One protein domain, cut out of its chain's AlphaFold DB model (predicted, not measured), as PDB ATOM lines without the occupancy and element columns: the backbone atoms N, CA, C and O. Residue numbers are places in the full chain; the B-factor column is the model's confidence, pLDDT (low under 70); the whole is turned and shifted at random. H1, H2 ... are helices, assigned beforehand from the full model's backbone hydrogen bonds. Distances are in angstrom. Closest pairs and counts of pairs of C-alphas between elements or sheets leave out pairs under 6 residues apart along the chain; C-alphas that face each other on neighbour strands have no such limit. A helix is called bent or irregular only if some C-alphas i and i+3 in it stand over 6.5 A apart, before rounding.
ATOM      1  N   ARG A 105     128.717 176.715 152.257       68.31
ATOM      2  CA  ARG A 105     127.681 176.568 153.289       68.31
ATOM      3  C   ARG A 105     126.479 175.773 152.779       68.31
ATOM      4  O   ARG A 105     125.948 174.945 153.510       68.31
ATOM      5  N   GLN A 106     126.048 176.004 151.539       67.00
ATOM      6  CA  GLN A 106     124.943 175.251 150.938       67.00
ATOM      7  C   GLN A 106     125.299 173.777 150.731       67.00
ATOM      8  O   GLN A 106     124.487 172.917 151.063       67.00
ATOM      9  N   THR A 107     126.513 173.470 150.267       76.00
ATOM     10  CA  THR A 107     126.966 172.081 150.104       76.00
ATOM     11  C   THR A 107     127.098 171.358 151.441       76.00
ATOM     12  O   THR A 107     126.746 170.188 151.524       76.00
ATOM     13  N   SER A 108     127.533 172.048 152.503       77.31
ATOM     14  CA  SER A 108     127.616 171.467 153.850       77.31
ATOM     15  C   SER A 108     126.231 171.147 154.428       77.31
ATOM     16  O   SER A 108     126.034 170.051 154.950       77.31
ATOM     17  N   VAL A 109     125.251 172.046 154.271       79.38
ATOM     18  CA  VAL A 109     123.865 171.791 154.706       79.38
ATOM     19  C   VAL A 109     123.246 170.641 153.914       79.38
ATOM     20  O   VAL A 109     122.621 169.767 154.508       79.38
ATOM     21  N   LEU A 110     123.446 170.608 152.592       82.62
ATOM     22  CA  LEU A 110     122.942 169.523 151.753       82.62
ATOM     23  C   LEU A 110     123.558 168.182 152.168       82.62
ATOM     24  O   LEU A 110     122.824 167.230 152.403       82.62
ATOM     25  N   ALA A 111     124.883 168.133 152.342       83.62
ATOM     26  CA  ALA A 111     125.583 166.940 152.799       83.62
ATOM     27  C   ALA A 111     125.065 166.469 154.163       83.62
ATOM     28  O   ALA A 111     124.833 165.280 154.334       83.62
ATOM     29  N   PHE A 112     124.818 167.384 155.105       84.94
ATOM     30  CA  PHE A 112     124.268 167.048 156.420       84.94
ATOM     31  C   PHE A 112     122.863 166.438 156.331       84.94
ATOM     32  O   PHE A 112     122.591 165.418 156.963       84.94
ATOM     33  N   VAL A 113     121.982 167.018 155.508       84.50
ATOM     34  CA  VAL A 113     120.633 166.480 155.268       84.50
ATOM     35  C   VAL A 113     120.708 165.113 154.588       84.50
ATOM     36  O   VAL A 113     120.031 164.181 155.015       84.50
ATOM     37  N   THR A 114     121.561 164.957 153.574       86.44
ATOM     38  CA  THR A 114     121.773 163.672 152.898       86.44
ATOM     39  C   THR A 114     122.309 162.611 153.859       86.44
ATOM     40  O   THR A 114     121.843 161.474 153.825       86.44
ATOM     41  N   LEU A 115     123.225 162.974 154.761       85.50
ATOM     42  CA  LEU A 115     123.759 162.074 155.784       85.50
ATOM     43  C   LEU A 115     122.665 161.673 156.783       85.50
ATOM     44  O   LEU A 115     122.526 160.489 157.074       85.50
ATOM     45  N   MET A 116     121.833 162.617 157.235       81.44
ATOM     46  CA  MET A 116     120.672 162.338 158.092       81.44
ATOM     47  C   MET A 116     119.667 161.386 157.433       81.44
ATOM     48  O   MET A 116     119.205 160.451 158.083       81.44
ATOM     49  N   ILE A 117     119.360 161.578 156.146       83.75
ATOM     50  CA  ILE A 117     118.475 160.682 155.386       83.75
ATOM     51  C   ILE A 117     119.108 159.291 155.248       83.75
ATOM     52  O   ILE A 117     118.430 158.288 155.452       83.75
ATOM     53  N   CYS A 118     120.409 159.218 154.957       82.50
ATOM     54  CA  CYS A 118     121.137 157.955 154.836       82.50
ATOM     55  C   CYS A 118     121.171 157.186 156.170       82.50
ATOM     56  O   CYS A 118     120.883 155.992 156.208       82.50
ATOM     57  N   LEU A 119     121.430 157.885 157.281       77.88
ATOM     58  CA  LEU A 119     121.353 157.344 158.644       77.88
ATOM     59  C   LEU A 119     119.945 156.837 158.976       77.88
ATOM     60  O   LEU A 119     119.805 155.769 159.563       77.88
ATOM     61  N   PHE A 120     118.903 157.569 158.576       75.94
ATOM     62  CA  PHE A 120     117.516 157.151 158.772       75.94
ATOM     63  C   PHE A 120     117.181 155.878 157.981       75.94
ATOM     64  O   PHE A 120     116.531 154.978 158.508       75.94
ATOM     65  N   TRP A 121     117.673 155.767 156.746       76.38
ATOM     66  CA  TRP A 121     117.497 154.579 155.905       76.38
ATOM     67  C   TRP A 121     118.294 153.364 156.391       76.38
ATOM     68  O   TRP A 121     117.831 152.237 156.238       76.38
ATOM     69  N   MET A 122     119.458 153.583 157.009       68.44
ATOM     70  CA  MET A 122     120.285 152.524 157.603       68.44
ATOM     71  C   MET A 122     119.863 152.151 159.034       68.44
ATOM     72  O   MET A 122     120.205 151.073 159.511       68.44
ATOM     73  N   SER A 123     119.079 152.994 159.712       63.78
ATOM     74  CA  SER A 123     118.488 152.736 161.035       63.78
ATOM     75  C   SER A 123     117.819 151.352 161.189       63.78
ATOM     76  O   SER A 123     118.125 150.667 162.170       63.78
ATOM     77  N   PRO A 124     116.992 150.856 160.239       65.00
ATOM     78  CA  PRO A 124     116.409 149.513 160.327       65.00
ATOM     79  C   PRO A 124     117.443 148.376 160.302       65.00
ATOM     80  O   PRO A 124     117.152 147.294 160.804       65.00
ATOM     81  N   VAL A 125     118.647 148.605 159.766       69.00
ATOM     82  CA  VAL A 125     119.732 147.608 159.724       69.00
ATOM     83  C   VAL A 125     120.462 147.518 161.073       69.00
ATOM     84  O   VAL A 125     121.019 146.475 161.402       69.00
ATOM     85  N   PHE A 126     120.426 148.581 161.885       61.91
ATOM     86  CA  PHE A 126     121.159 148.673 163.155       61.91
ATOM     87  C   PHE A 126     120.330 148.360 164.411       61.91
ATOM     88  O   PHE A 126     120.875 148.384 165.512       61.91
ATOM     89  N   SER A 127     119.043 148.015 164.279       55.12
ATOM     90  CA  SER A 127     118.189 147.558 165.391       55.12
ATOM     91  C   SER A 127     118.148 148.514 166.605       55.12
ATOM     92  O   SER A 127     118.008 148.080 167.749       55.12
ATOM     93  N   ILE A 128     118.261 149.827 166.362       59.97
ATOM     94  CA  ILE A 128     118.104 150.888 167.372       59.97
ATOM     95  C   ILE A 128     116.626 151.320 167.371       59.97
ATOM     96  O   ILE A 128     116.072 151.552 166.294       59.97
ATOM     97  N   PRO A 129     115.949 151.438 168.532       62.59
ATOM     98  CA  PRO A 129     114.524 151.757 168.574       62.59
ATOM     99  C   PRO A 129     114.229 153.115 167.913       62.59
ATOM    100  O   PRO A 129     114.653 154.173 168.380       62.59
ATOM    101  N   LEU A 130     113.448 153.068 166.827       58.97
ATOM    102  CA  LEU A 130     113.018 154.198 165.982       58.97
ATOM    103  C   LEU A 130     112.307 155.326 166.755       58.97
ATOM    104  O   LEU A 130     112.215 156.457 166.277       58.97
ATOM    105  N   THR A 131     111.836 155.042 167.969       63.19
ATOM    106  CA  THR A 131     111.154 155.992 168.853       63.19
ATOM    107  C   THR A 131     112.082 157.091 169.376       63.19
ATOM    108  O   THR A 131     111.641 158.230 169.522       63.19
ATOM    109  N   ALA A 132     113.371 156.797 169.585       59.97
ATOM    110  CA  ALA A 132     114.359 157.795 170.005       59.97
ATOM    111  C   ALA A 132     114.758 158.745 168.858       59.97
ATOM    112  O   ALA A 132     115.062 159.910 169.093       59.97
ATOM    113  N   PHE A 133     114.710 158.274 167.608       58.25
ATOM    114  CA  PHE A 133     114.979 159.108 166.431       58.25
ATOM    115  C   PHE A 133     113.796 160.011 166.072       58.25
ATOM    116  O   PHE A 133     113.999 161.161 165.678       58.25
ATOM    117  N   GLY A 134     112.563 159.528 166.257       65.00
ATOM    118  CA  GLY A 134     111.355 160.312 165.995       65.00
ATOM    119  C   GLY A 134     111.287 161.602 166.818       65.00
ATOM    120  O   GLY A 134     110.975 162.660 166.273       65.00
ATOM    121  N   SER A 135     111.650 161.553 168.104       68.38
ATOM    122  CA  SER A 135     111.642 162.738 168.974       68.38
ATOM    123  C   SER A 135     112.697 163.769 168.560       68.38
ATOM    124  O   SER A 135     112.391 164.960 168.490       68.38
ATOM    125  N   VAL A 136     113.903 163.327 168.192       70.25
ATOM    126  CA  VAL A 136     114.973 164.210 167.697       70.25
ATOM    127  C   VAL A 136     114.582 164.855 166.365       70.25
ATOM    128  O   VAL A 136     114.785 166.056 166.190       70.25
ATOM    129  N   CYS A 137     113.952 164.110 165.450       68.06
ATOM    130  CA  CYS A 137     113.449 164.663 164.189       68.06
ATOM    131  C   CYS A 137     112.350 165.713 164.403       68.06
ATOM    132  O   CYS A 137     112.367 166.750 163.740       68.06
ATOM    133  N   ILE A 138     111.425 165.494 165.342       74.31
ATOM    134  CA  ILE A 138     110.362 166.463 165.648       74.31
ATOM    135  C   ILE A 138     110.953 167.734 166.274       74.31
ATOM    136  O   ILE A 138     110.576 168.840 165.883       74.31
ATOM    137  N   VAL A 139     111.918 167.611 167.188       74.69
ATOM    138  CA  VAL A 139     112.611 168.767 167.790       74.69
ATOM    139  C   VAL A 139     113.439 169.528 166.742       74.69
ATOM    140  O   VAL A 139     113.438 170.761 166.713       74.69
ATOM    141  N   ALA A 140     114.098 168.823 165.820       69.62
ATOM    142  CA  ALA A 140     114.851 169.444 164.731       69.62
ATOM    143  C   ALA A 140     113.934 170.179 163.738       69.62
ATOM    144  O   ALA A 140     114.229 171.302 163.334       69.62
ATOM    145  N   LEU A 141     112.789 169.593 163.378       74.00
ATOM    146  CA  LEU A 141     111.824 170.228 162.475       74.00
ATOM    147  C   LEU A 141     111.118 171.421 163.128       74.00
ATOM    148  O   LEU A 141     110.957 172.456 162.486       74.00
ATOM    149  N   THR A 142     110.739 171.319 164.404       74.94
ATOM    150  CA  THR A 142     110.090 172.423 165.132       74.94
ATOM    151  C   THR A 142     111.042 173.592 165.377       74.94
ATOM    152  O   THR A 142     110.646 174.742 165.188       74.94
ATOM    153  N   SER A 143     112.312 173.333 165.701       72.38
ATOM    154  CA  SER A 143     113.331 174.388 165.824       72.38
ATOM    155  C   SER A 143     113.644 175.057 164.480       72.38
ATOM    156  O   SER A 143     113.783 176.281 164.422       72.38
ATOM    157  N   LEU A 144     113.667 174.294 163.382       70.56
ATOM    158  CA  LEU A 144     113.851 174.836 162.035       70.56
ATOM    159  C   LEU A 144     112.656 175.699 161.593       70.56
ATOM    160  O   LEU A 144     112.863 176.809 161.096       70.56
ATOM    161  N   LEU A 145     111.417 175.237 161.813       75.19
ATOM    162  CA  LEU A 145     110.207 176.019 161.523       75.19
ATOM    163  C   LEU A 145     110.117 177.273 162.398       75.19
ATOM    164  O   LEU A 145     109.760 178.333 161.891       75.19
ATOM    165  N   GLY A 146     110.488 177.186 163.677       71.19
ATOM    166  CA  GLY A 146     110.544 178.337 164.579       71.19
ATOM    167  C   GLY A 146     111.557 179.389 164.121       71.19
ATOM    168  O   GLY A 146     111.242 180.578 164.079       71.19
ATOM    169  N   ALA A 147     112.747 178.966 163.687       66.69
ATOM    170  CA  ALA A 147     113.774 179.871 163.167       66.69
ATOM    171  C   ALA A 147     113.390 180.504 161.813       66.69
ATOM    172  O   ALA A 147     113.700 181.672 161.561       66.69
ATOM    173  N   LEU A 148     112.703 179.756 160.941       62.94
ATOM    174  CA  LEU A 148     112.163 180.261 159.672       62.94
ATOM    175  C   LEU A 148     110.992 181.227 159.893       62.94
ATOM    176  O   LEU A 148     110.954 182.285 159.265       62.94
ATOM    177  N   GLY A 149     110.095 180.910 160.828       66.50
ATOM    178  CA  GLY A 149     108.992 181.774 161.243       66.50
ATOM    179  C   GLY A 149     109.491 183.083 161.849       66.50
ATOM    180  O   GLY A 149     109.073 184.151 161.413       66.50
ATOM    181  N   ALA A 150     110.468 183.032 162.758       61.56
ATOM    182  CA  ALA A 150     111.075 184.228 163.345       61.56
ATOM    183  C   ALA A 150     111.762 185.123 162.297       61.56
ATOM    184  O   ALA A 150     111.716 186.345 162.412       61.56
ATOM    185  N   ARG A 151     112.355 184.540 161.246       59.00
ATOM    186  CA  ARG A 151     112.949 185.302 160.132       59.00
ATOM    187  C   ARG A 151     111.923 185.958 159.214       59.00
ATOM    188  O   ARG A 151     112.198 187.032 158.691       59.00
ATOM    189  N   LEU A 152     110.777 185.317 158.997       59.69
ATOM    190  CA  LEU A 152     109.686 185.875 158.192       59.69
ATOM    191  C   LEU A 152     108.868 186.910 158.974       59.69
ATOM    192  O   LEU A 152     108.308 187.823 158.374       59.69
ATOM    193  N   PHE A 153     108.830 186.789 160.304       54.44
ATOM    194  CA  PHE A 153     108.009 187.616 161.186       54.44
ATOM    195  C   PHE A 153     108.781 188.685 161.960       54.44
ATOM    196  O   PHE A 153     108.186 189.356 162.794       54.44
ATOM    197  N   THR A 154     110.076 188.898 161.709       48.25
ATOM    198  CA  THR A 154     110.731 190.151 162.109       48.25
ATOM    199  C   THR A 154     110.259 191.262 161.170       48.25
ATOM    200  O   THR A 154     110.779 191.350 160.053       48.25
TER     201      THR A 154
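AT A GLANCE: This is residues 105 to 154 of the 166 residues of an uncharacterized protein of Larkinella arboricola (UniProt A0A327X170). Two long helices make a narrow, flat V: H1 runs to the point of the V, the chain turns there in a tight link, and H2 runs back the opposite way. The two arms come near each other by the point, and their far parts, residues 105 to 115 of H1 and 138 to 152 of H2, stand free. The printed part has 50 residues with two named helices, H1 then H2, and no named strand; its class is all helix. It is loose, with a radius of gyration of the C-alphas of 13.7 A, and spans 43 by 26 by 9 A.

HOW THE PARTS SIT: Start with H1, residues 105 to 126, and look for its kink of 30 degrees near residue 120. H1 is only just irregular: C-alphas 121 and 124 are 6.8 A apart. Past the link comes H2, residues 130 to 152. The two helices are close but not clearly touching, with 1 pair of C-alphas within 8 A. That closest pair is Ser 123 and Leu 130, at 7.5 A. Their lines stand at a shallow tilt of 21 degrees, opposite ways, with centres 15.6 A apart. Of the O i to N i+4 pairs, 16 of 18 in H1 and 17 of 19 in H2 are within hydrogen-bond range.

IN THESE COORDINATES: Find C-alpha 105 at (127.681, 176.568, 153.289); from there H1 runs 30.3 A to C-alpha 126 at (121.159, 148.673, 163.155). H2 begins at C-alpha 130 and runs 32.8 A to C-alpha 152 at (109.686, 185.875, 158.192).

THE WHOLE: The C-alphas farthest apart are those of Val 125 and Thr 154, at 43.6 A. The printed part has no cut, and the link from H1 to H2, 3 residues, is tight. The mean pLDDT of the printed part is 70.1; 26 residues are under 70, among them 122 to 135 and 147 to 154.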